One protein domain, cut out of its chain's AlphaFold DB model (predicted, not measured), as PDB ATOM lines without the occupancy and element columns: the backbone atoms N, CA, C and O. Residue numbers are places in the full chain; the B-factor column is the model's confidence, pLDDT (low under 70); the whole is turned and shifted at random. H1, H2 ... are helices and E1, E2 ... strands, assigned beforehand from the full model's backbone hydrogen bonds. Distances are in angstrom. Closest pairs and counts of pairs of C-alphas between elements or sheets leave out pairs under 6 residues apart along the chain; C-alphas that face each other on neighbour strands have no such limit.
ATOM      1  N   LEU A   3     123.108 156.387 192.701       83.06
ATOM      2  CA  LEU A   3     122.288 155.309 192.157       83.06
ATOM      3  C   LEU A   3     121.197 155.904 191.266       83.06
ATOM      4  O   LEU A   3     120.309 156.589 191.768       83.06
ATOM      5  N   ALA A   4     121.253 155.637 189.967       83.88
ATOM      6  CA  ALA A   4     120.169 155.918 189.036       83.88
ATOM      7  C   ALA A   4     119.196 154.735 189.023       83.88
ATOM      8  O   ALA A   4     119.590 153.589 188.778       83.88
ATOM      9  N   ARG A   5     117.936 155.025 189.335       82.12
ATOM     10  CA  ARG A   5     116.854 154.053 189.463       82.12
ATOM     11  C   ARG A   5     116.155 153.812 188.117       82.12
ATOM     12  O   ARG A   5     116.235 154.664 187.230       82.12
ATOM     13  N   PRO A   6     115.417 152.695 187.970       74.88
ATOM     14  CA  PRO A   6     114.649 152.396 186.759       74.88
ATOM     15  C   PRO A   6     113.619 153.472 186.386       74.88
ATOM     16  O   PRO A   6     113.310 153.644 185.212       74.88
ATOM     17  N   ASP A   7     113.101 154.207 187.375       74.69
ATOM     18  CA  ASP A   7     112.139 155.302 187.194       74.69
ATOM     19  C   ASP A   7     112.787 156.629 186.740       74.69
ATOM     20  O   ASP A   7     112.097 157.636 186.584       74.69
ATOM     21  N   GLY A   8     114.107 156.639 186.521       73.12
ATOM     22  CA  GLY A   8     114.876 157.809 186.099       73.12
ATOM     23  C   GLY A   8     115.307 158.736 187.239       73.12
ATOM     24  O   GLY A   8     116.015 159.710 186.985       73.12
ATOM     25  N   THR A   9     114.933 158.453 188.490       79.50
ATOM     26  CA  THR A   9     115.388 159.237 189.648       79.50
ATOM     27  C   THR A   9     116.800 158.836 190.079       79.50
ATOM     28  O   THR A   9     117.227 157.692 189.917       79.50
ATOM     29  N   THR A  10     117.551 159.776 190.655       81.56
ATOM     30  CA  THR A  10     118.895 159.521 191.194       81.56
ATOM     31  C   THR A  10     118.915 159.684 192.708       81.56
ATOM     32  O   THR A  10     118.356 160.643 193.237       81.56
ATOM     33  N   THR A  11     119.580 158.776 193.420       81.06
ATOM     34  CA  THR A  11     119.783 158.849 194.875       81.06
ATOM     35  C   THR A  11     121.268 158.775 195.207       81.06
ATOM     36  O   THR A  11     121.943 157.847 194.768       81.06
ATOM     37  N   ASP A  12     121.764 159.702 196.024       82.81
ATOM     38  CA  ASP A  12     123.135 159.664 196.535       82.81
ATOM     39  C   ASP A  12     123.163 159.004 197.922       82.81
ATOM     40  O   ASP A  12     122.484 159.428 198.855       82.81
ATOM     41  N   LEU A  13     123.941 157.930 198.042       80.00
ATOM     42  CA  LEU A  13     124.131 157.131 199.250       80.00
ATOM     43  C   LEU A  13     125.582 157.263 199.723       80.00
ATOM     44  O   LEU A  13     126.514 156.864 199.016       80.00
ATOM     45  N   ALA A  14     125.782 157.823 200.915       79.56
ATOM     46  CA  ALA A  14     127.088 157.899 201.563       79.56
ATOM     47  C   ALA A  14     127.343 156.631 202.389       79.56
ATOM     48  O   ALA A  14     126.459 156.168 203.108       79.56
ATOM     49  N   PHE A  15     128.556 156.082 202.303       78.19
ATOM     50  CA  PHE A  15     128.953 154.883 203.040       78.19
ATOM     51  C   PHE A  15     130.204 155.160 203.881       78.19
ATOM     52  O   PHE A  15     131.097 155.875 203.418       78.19
ATOM     53  N   PRO A  16     130.312 154.592 205.096       75.50
ATOM     54  CA  PRO A  16     131.565 154.589 205.841       75.50
ATOM     55  C   PRO A  16     132.613 153.724 205.122       75.50
ATOM     56  O   PRO A  16     132.278 152.921 204.252       75.50
ATOM     57  N   ARG A  17     133.893 153.848 205.501       68.00
ATOM     58  CA  ARG A  17     134.997 153.020 204.971       68.00
ATOM     59  C   ARG A  17     134.905 151.569 205.472       68.00
ATOM     60  O   ARG A  17     135.696 151.140 206.306       68.00
ATOM     61  N   ALA A  18     133.919 150.835 204.976       69.00
ATOM     62  CA  ALA A  18     133.647 149.427 205.234       69.00
ATOM     63  C   ALA A  18     133.147 148.763 203.933       69.00
ATOM     64  O   ALA A  18     132.761 149.478 203.002       69.00
ATOM     65  N   PRO A  19     133.143 147.420 203.831       66.75
ATOM     66  CA  PRO A  19     132.557 146.730 202.687       66.75
ATOM     67  C   PRO A  19     131.108 147.175 202.456       66.75
ATOM     68  O   PRO A  19     130.280 147.121 203.365       66.75
ATOM     69  N   ILE A  20     130.807 147.619 201.236       71.06
ATOM     70  CA  ILE A  20     129.454 148.010 200.841       71.06
ATOM     71  C   ILE A  20     128.714 146.739 200.431       71.06
ATOM     72  O   ILE A  20     129.031 146.137 199.407       71.06
ATOM     73  N   VAL A  21     127.723 146.338 201.226       68.50
ATOM     74  CA  VAL A  21     126.822 145.227 200.903       68.50
ATOM     75  C   VAL A  21     125.454 145.808 200.558       68.50
ATOM     76  O   VAL A  21     124.805 146.432 201.395       68.50
ATOM     77  N   LEU A  22     125.029 145.627 199.308       69.38
ATOM     78  CA  LEU A  22     123.714 146.039 198.820       69.38
ATOM     79  C   LEU A  22     122.782 144.830 198.795       69.38
ATOM     80  O   LEU A  22     122.870 143.988 197.908       69.38
ATOM     81  N   GLU A  23     121.875 144.764 199.766       74.12
ATOM     82  CA  GLU A  23     120.771 143.802 199.791       74.12
ATOM     83  C   GLU A  23     119.498 144.488 199.259       74.12
ATOM     84  O   GLU A  23     118.956 145.359 199.950       74.12
ATOM     85  N   PRO A  24     118.989 144.135 198.060       72.94
ATOM     86  CA  PRO A  24     117.892 144.865 197.413       72.94
ATOM     87  C   PRO A  24     116.622 144.982 198.263       72.94
ATOM     88  O   PRO A  24     116.003 146.045 198.290       72.94
ATOM     89  N   GLN A  25     116.274 143.934 199.020       69.94
ATOM     90  CA  GLN A  25     115.095 143.937 199.892       69.94
ATOM     91  C   GLN A  25     115.240 144.871 201.098       69.94
ATOM     92  O   GLN A  25     114.294 145.575 201.442       69.94
ATOM     93  N   ARG A  26     116.424 144.924 201.726       71.62
ATOM     94  CA  ARG A  26     116.672 145.844 202.849       71.62
ATOM     95  C   ARG A  26     116.793 147.294 202.390       71.62
ATOM     96  O   ARG A  26     116.431 148.195 203.135       71.62
ATOM     97  N   ALA A  27     117.282 147.509 201.171       68.75
ATOM     98  CA  ALA A  27     117.437 148.830 200.573       68.75
ATOM     99  C   ALA A  27     116.158 149.358 199.888       68.75
ATOM    100  O   ALA A  27     116.172 150.474 199.372       68.75
ATOM    101  N   GLY A  28     115.063 148.583 199.874       73.62
ATOM    102  CA  GLY A  28     113.793 148.986 199.261       73.62
ATOM    103  C   GLY A  28     113.888 149.231 197.751       73.62
ATOM    104  O   GLY A  28     113.185 150.093 197.225       73.62
ATOM    105  N   LEU A  29     114.786 148.524 197.059       80.94
ATOM    106  CA  LEU A  29     114.980 148.672 195.618       80.94
ATOM    107  C   LEU A  29     113.893 147.888 194.872       80.94
ATOM    108  O   LEU A  29     113.786 146.673 195.026       80.94
ATOM    109  N   ALA A  30     113.095 148.586 194.064       80.25
ATOM    110  CA  ALA A  30     112.127 147.966 193.161       80.25
ATOM    111  C   ALA A  30     112.828 147.158 192.058       80.25
ATOM    112  O   ALA A  30     113.987 147.427 191.732       80.25
ATOM    113  N   ASP A  31     112.116 146.215 191.448       79.94
ATOM    114  CA  ASP A  31     112.632 145.470 190.302       79.94
ATOM    115  C   ASP A  31     112.943 146.407 189.124       79.94
ATOM    116  O   ASP A  31     112.206 147.348 188.825       79.94
ATOM    117  N   GLY A  32     114.059 146.143 188.450       77.44
ATOM    118  CA  GLY A  32     114.523 146.907 187.302       77.44
ATOM    119  C   GLY A  32     116.040 147.061 187.259       77.44
ATOM    120  O   GLY A  32     116.782 146.571 188.115       77.44
ATOM    121  N   ARG A  33     116.512 147.736 186.212       81.50
ATOM    122  CA  ARG A  33     117.936 147.992 185.992       81.50
ATOM    123  C   ARG A  33     118.363 149.276 186.695       81.50
ATOM    124  O   ARG A  33     117.820 150.343 186.427       81.50
ATOM    125  N   TYR A  34     119.374 149.159 187.542       83.81
ATOM    126  CA  TYR A  34     120.014 150.279 188.214       83.81
ATOM    127  C   TYR A  34     121.378 150.538 187.595       83.81
ATOM    128  O   TYR A  34     122.099 149.599 187.247       83.81
ATOM    129  N   PHE A  35     121.753 151.810 187.520       81.38
ATOM    130  CA  PHE A  35     123.123 152.221 187.232       81.38
ATOM    131  C   PHE A  35     123.692 152.868 188.480       81.38
ATOM    132  O   PHE A  35     123.016 153.664 189.129       81.38
ATOM    133  N   TYR A  36     124.921 152.521 188.831       85.44
ATOM    134  CA  TYR A  36     125.586 153.123 189.971       85.44
ATOM    135  C   TYR A  36     126.907 153.749 189.560       85.44
ATOM    136  O   TYR A  36     127.592 153.269 188.658       85.44
ATOM    137  N   GLU A  37     127.267 154.796 190.286       85.81
ATOM    138  CA  GLU A  37     128.590 155.389 190.299       85.81
ATOM    139  C   GLU A  37     129.079 155.424 191.749       85.81
ATOM    140  O   GLU A  37     128.467 156.026 192.636       85.81
ATOM    141  N   LEU A  38     130.178 154.736 192.023       84.56
ATOM    142  CA  LEU A  38     130.861 154.759 193.300       84.56
ATOM    143  C   LEU A  38     132.068 155.685 193.188       84.56
ATOM    144  O   LEU A  38     133.066 155.330 192.572       84.56
ATOM    145  N   SER A  39     131.963 156.850 193.817       84.44
ATOM    146  CA  SER A  39     133.074 157.779 193.998       84.44
ATOM    147  C   SER A  39     133.703 157.569 195.373       84.44
ATOM    148  O   SER A  39     132.991 157.576 196.380       84.44
ATOM    149  N   LEU A  40     135.023 157.376 195.414       83.69
ATOM    150  CA  LEU A  40     135.810 157.401 196.646       83.69
ATOM    151  C   LEU A  40     136.352 158.810 196.899       83.69
ATOM    152  O   LEU A  40     137.052 159.384 196.056       83.69
ATOM    153  N   ASP A  41     136.083 159.326 198.096       81.88
ATOM    154  CA  ASP A  41     136.661 160.588 198.549       81.88
ATOM    155  C   ASP A  41     138.197 160.497 198.590       81.88
ATOM    156  O   ASP A  41     138.752 159.460 198.986       81.88
ATOM    157  N   PRO A  42     138.912 161.571 198.205       80.38
ATOM    158  CA  PRO A  42     140.362 161.608 198.320       80.38
ATOM    159  C   PRO A  42     140.805 161.426 199.788       80.38
ATOM    160  O   PRO A  42     140.101 161.834 200.716       80.38
ATOM    161  N   PRO A  43     141.983 160.827 200.042       80.56
ATOM    162  CA  PRO A  43     142.585 160.827 201.372       80.56
ATOM    163  C   PRO A  43     142.739 162.257 201.911       80.56
ATOM    164  O   PRO A  43     143.131 163.149 201.167       80.56
ATOM    165  N   LEU A  44     142.512 162.469 203.213       78.06
ATOM    166  CA  LEU A  44     142.551 163.806 203.841       78.06
ATOM    167  C   LEU A  44     143.913 164.519 203.734       78.06
ATOM    168  O   LEU A  44     143.987 165.724 203.925       78.06
ATOM    169  N   VAL A  45     144.980 163.771 203.446       83.81
ATOM    170  CA  VAL A  45     146.356 164.267 203.278       83.81
ATOM    171  C   VAL A  45     146.750 164.472 201.808       83.81
ATOM    172  O   VAL A  45     147.895 164.813 201.531       83.81
ATOM    173  N   MET A  46     145.842 164.217 200.860       82.56
ATOM    174  CA  MET A  46     146.115 164.352 199.430       82.56
ATOM    175  C   MET A  46     146.031 165.817 198.996       82.56
ATOM    176  O   MET A  46     145.081 166.519 199.341       82.56
ATOM    177  N   ASP A  47     147.009 166.254 198.204       88.25
ATOM    178  CA  ASP A  47     147.022 167.585 197.597       88.25
ATOM    179  C   ASP A  47     145.769 167.813 196.714       88.25
ATOM    180  O   ASP A  47     145.421 166.923 195.929       88.25
ATOM    181  N   PRO A  48     145.081 168.972 196.791       81.75
ATOM    182  CA  PRO A  48     143.858 169.228 196.025       81.75
ATOM    183  C   PRO A  48     144.018 169.134 194.502       81.75
ATOM    184  O   PRO A  48     143.098 168.665 193.825       81.75
ATOM    185  N   ALA A  49     145.168 169.534 193.942       80.12
ATOM    186  CA  ALA A  49     145.397 169.429 192.500       80.12
ATOM    187  C   ALA A  49     145.571 167.960 192.086       80.12
ATOM    188  O   ALA A  49     144.991 167.510 191.094       80.12
ATOM    189  N   GLN A  50     146.281 167.178 192.903       78.19
ATOM    190  CA  GLN A  50     146.394 165.733 192.720       78.19
ATOM    191  C   GLN A  50     145.050 165.013 192.923       78.19
ATOM    192  O   GLN A  50     144.738 164.070 192.189       78.19
ATOM    193  N   ALA A  51     144.217 165.473 193.861       77.31
ATOM    194  CA  ALA A  51     142.876 164.950 194.085       77.31
ATOM    195  C   ALA A  51     141.984 165.157 192.853       77.31
ATOM    196  O   ALA A  51     141.308 164.212 192.444       77.31
ATOM    197  N   GLN A  52     142.030 166.328 192.216       76.94
ATOM    198  CA  GLN A  52     141.268 166.580 190.993       76.94
ATOM    199  C   GLN A  52     141.794 165.752 189.809       76.94
ATOM    200  O   GLN A  52     141.007 165.138 189.089       76.94
ATOM    201  N   ALA A  53     143.118 165.662 189.639       76.00
ATOM    202  CA  ALA A  53     143.737 164.912 188.540       76.00
ATOM    203  C   ALA A  53     143.447 163.399 188.597       76.00
ATOM    204  O   ALA A  53     143.308 162.747 187.565       76.00
ATOM    205  N   THR A  54     143.311 162.837 189.801       78.81
ATOM    206  CA  THR A  54     143.069 161.398 190.019       78.81
ATOM    207  C   THR A  54     141.593 161.045 190.230       78.81
ATOM    208  O   THR A  54     141.273 159.890 190.507       78.81
ATOM    209  N   MET A  55     140.672 162.004 190.069       77.00
ATOM    210  CA  MET A  55     139.234 161.806 190.296       77.00
ATOM    211  C   MET A  55     138.673 160.613 189.507       77.00
ATOM    212  O   MET A  55     138.026 159.752 190.091       77.00
ATOM    213  N   HIS A  56     138.998 160.497 188.216       73.69
ATOM    214  CA  HIS A  56     138.519 159.409 187.350       73.69
ATOM    215  C   HIS A  56     138.996 158.015 187.788       73.69
ATOM    216  O   HIS A  56     138.309 157.032 187.546       73.69
ATOM    217  N   GLN A  57     140.146 157.916 188.463       77.31
ATOM    218  CA  GLN A  57     140.673 156.645 188.982       77.31
ATOM    219  C   GLN A  57     139.973 156.206 190.277       77.31
ATOM    220  O   GLN A  57     140.098 155.058 190.694       77.31
ATOM    221  N   ARG A  58     139.244 157.121 190.927       80.19
ATOM    222  CA  ARG A  58     138.485 156.880 192.162       80.19
ATOM    223  C   ARG A  58     136.984 156.718 191.917       80.19
ATOM    224  O   ARG A  58     136.220 156.682 192.881       80.19
ATOM    225  N   ILE A  59     136.577 156.628 190.651       82.38
ATOM    226  CA  ILE A  59     135.194 156.424 190.233       82.38
ATOM    227  C   ILE A  59     135.072 155.042 189.600       82.38
ATOM    228  O   ILE A  59     135.765 154.722 188.638       82.38
ATOM    229  N   VAL A  60     134.159 154.229 190.122       78.94
ATOM    230  CA  VAL A  60     133.761 152.957 189.512       78.94
ATOM    231  C   VAL A  60     132.280 153.028 189.201       78.94
ATOM    232  O   VAL A  60     131.468 153.260 190.092       78.94
ATOM    233  N   SER A  61     131.914 152.803 187.946       83.50
ATOM    234  CA  SER A  61     130.517 152.743 187.525       83.50
ATOM    235  C   SER A  61     130.140 151.343 187.065       83.50
ATOM    236  O   SER A  61     130.954 150.645 186.460       83.50
ATOM    237  N   GLY A  62     128.887 150.958 187.268       80.81
ATOM    238  CA  GLY A  62     128.361 149.695 186.772       80.81
ATOM    239  C   GLY A  62     126.842 149.690 186.710       80.81
ATOM    240  O   GLY A  62     126.180 150.688 186.993       80.81
ATOM    241  N   SER A  63     126.281 148.541 186.348       82.44
ATOM    242  CA  SER A  63     124.841 148.311 186.412       82.44
ATOM    243  C   SER A  63     124.546 146.969 187.047       82.44
ATOM    244  O   SER A  63     125.309 146.021 186.858       82.44
ATOM    245  N   PHE A  64     123.415 146.875 187.725       78.12
ATOM    246  CA  PHE A  64     122.868 145.611 188.194       78.12
ATOM    247  C   PHE A  64     121.362 145.581 187.948       78.12
ATOM    248  O   PHE A  64     120.723 146.626 187.806       78.12
ATOM    249  N   VAL A  65     120.799 144.380 187.871       80.31
ATOM    250  CA  VAL A  65     119.353 144.186 187.750       80.31
ATOM    251  C   VAL A  65     118.841 143.612 189.058       80.31
ATOM    252  O   VAL A  65     119.410 142.651 189.580       80.31
ATOM    253  N   VAL A  66     117.778 144.218 189.579       78.88
ATOM    254  CA  VAL A  66     116.960 143.622 190.633       78.88
ATOM    255  C   VAL A  66     115.775 142.952 189.953       78.88
ATOM    256  O   VAL A  66     115.051 143.607 189.206       78.88
ATOM    257  N   ALA A  67     115.599 141.657 190.172       77.94
ATOM    258  CA  ALA A  67     114.417 140.925 189.738       77.94
ATOM    259  C   ALA A  67     113.920 140.070 190.902       77.94
ATOM    260  O   ALA A  67     114.711 139.375 191.541       77.94
ATOM    261  N   GLN A  68     112.622 140.141 191.195       77.00
ATOM    262  CA  GLN A  68     111.988 139.475 192.334       77.00
ATOM    263  C   GLN A  68     112.694 139.791 193.669       77.00
ATOM    264  O   GLN A  68     112.812 138.941 194.554       77.00
ATOM    265  N   GLY A  69     113.204 141.020 193.813       71.88
ATOM    266  CA  GLY A  69     113.944 141.458 194.999       71.88
ATOM    267  C   GLY A  69     115.335 140.829 195.184       71.88
ATOM    268  O   GLY A  69     115.883 140.915 196.284       71.88
ATOM    269  N   GLN A  70     115.917 140.208 194.152       73.81
ATOM    270  CA  GLN A  70     117.269 139.627 194.160       73.81
ATOM    271  C   GLN A  70     118.165 140.268 193.090       73.81
ATOM    272  O   GLN A  70     117.684 140.727 192.055       73.81
ATOM    273  N   LEU A  71     119.479 140.292 193.335       75.62
ATOM    274  CA  LEU A  71     120.486 140.734 192.365       75.62
ATOM    275  C   LEU A  71     120.721 139.643 191.316       75.62
ATOM    276  O   LEU A  71     121.141 138.538 191.657       75.62
ATOM    277  N   VAL A  72     120.505 139.963 190.041       75.62
ATOM    278  CA  VAL A  72     120.778 139.050 188.923       75.62
ATOM    279  C   VAL A  72     122.092 139.452 188.254       75.62
ATOM    280  O   VAL A  72     122.208 140.546 187.698       75.62
ATOM    281  N   VAL A  73     123.090 138.565 188.303       54.25
ATOM    282  CA  VAL A  73     124.398 138.745 187.656       54.25
ATOM    283  C   VAL A  73     124.530 137.722 186.531       54.25
ATOM    284  O   VAL A  73     124.705 136.541 186.798       54.25
TER     285      VAL A  73
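AT A GLANCE: This is residues 3 to 73 of the 477 residues of the protein "Peptidase S74 domain-containing protein" of Acidovorax sp. Root275 (UniProt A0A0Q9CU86). A long two-stranded antiparallel ribbon, E2 and E3, runs along much of the length, with the short strand E4 folded back beside the last residues of E3. The two small helices H1 and H2 sit in the turn that joins the ribbon's strands at one end, where residues 44 to 49 stick out, while a wide loop, residues 13 to 31, arches from the short strand E1 back to E2. The printed part has 71 residues, with named elements in the order E1, E2, H1, H2, E3, E4; the sheet order is E2, E3, E4, all antiparallel. The class is mixed, helices and strands, though under half of the residues, 33 of 71, are in named elements. The whole is loose, with a radius of gyration of the C-alphas of 14.6 A, and elongated, spanning 45 by 23 by 21 A.

HOW THE PARTS SIT: E1, residues 10 to 12, pairs with no named strand. It is near E2, residues 32 to 39, with 7 pairs of C-alphas within 10 A. E2 is an edge strand, antiparallel to the inner strand E3, residues 59 to 67, at 159 degrees between directions. The C-alphas of Phe 35 and Ser 63 face each other at 4.3 A; N 34 and O 64 are 2.9 A apart and N 38 and O 60 2.8 A, both within hydrogen-bond range. H1, residues 48 to 53, is not on the sheet. It meets H2, residues 55 to 58, only through their link. H2 only grazes the sheet; its closest C-alphas to E2 are those of Arg 58 and Ser 39, 5.8 A apart. In H1 every O i to N i+4 pair is within hydrogen-bond range, and H2 is too short for such a pair. E3 and the edge strand E4, residues 70 to 72, form a hairpin, antiparallel at 115 degrees, with N 72 and O 65 within hydrogen-bond range at 2.9 A. E1 and E4 are apart.

IN THESE COORDINATES: E1 begins at C-alpha 10, (118.895, 159.521, 191.194). E2 measures 22.5 A from first to last C-alpha, and its C-alpha 39 is at (133.074, 157.779, 193.998). H1 measures 8.6 A, and E3 25.9 A. E4 ends at C-alpha 72, (120.778, 139.050, 188.923).

THE WHOLE: The C-alphas of Asp 47 and Gln 68 are the two farthest apart, at 45.2 A. The printed part has no cut. The link from E1 to E2, 19 residues, is long. The mean pLDDT of the printed part is 77.8; residues 17 to 19, 21 to 22, 25, 27 and 73 are under 70 in this model.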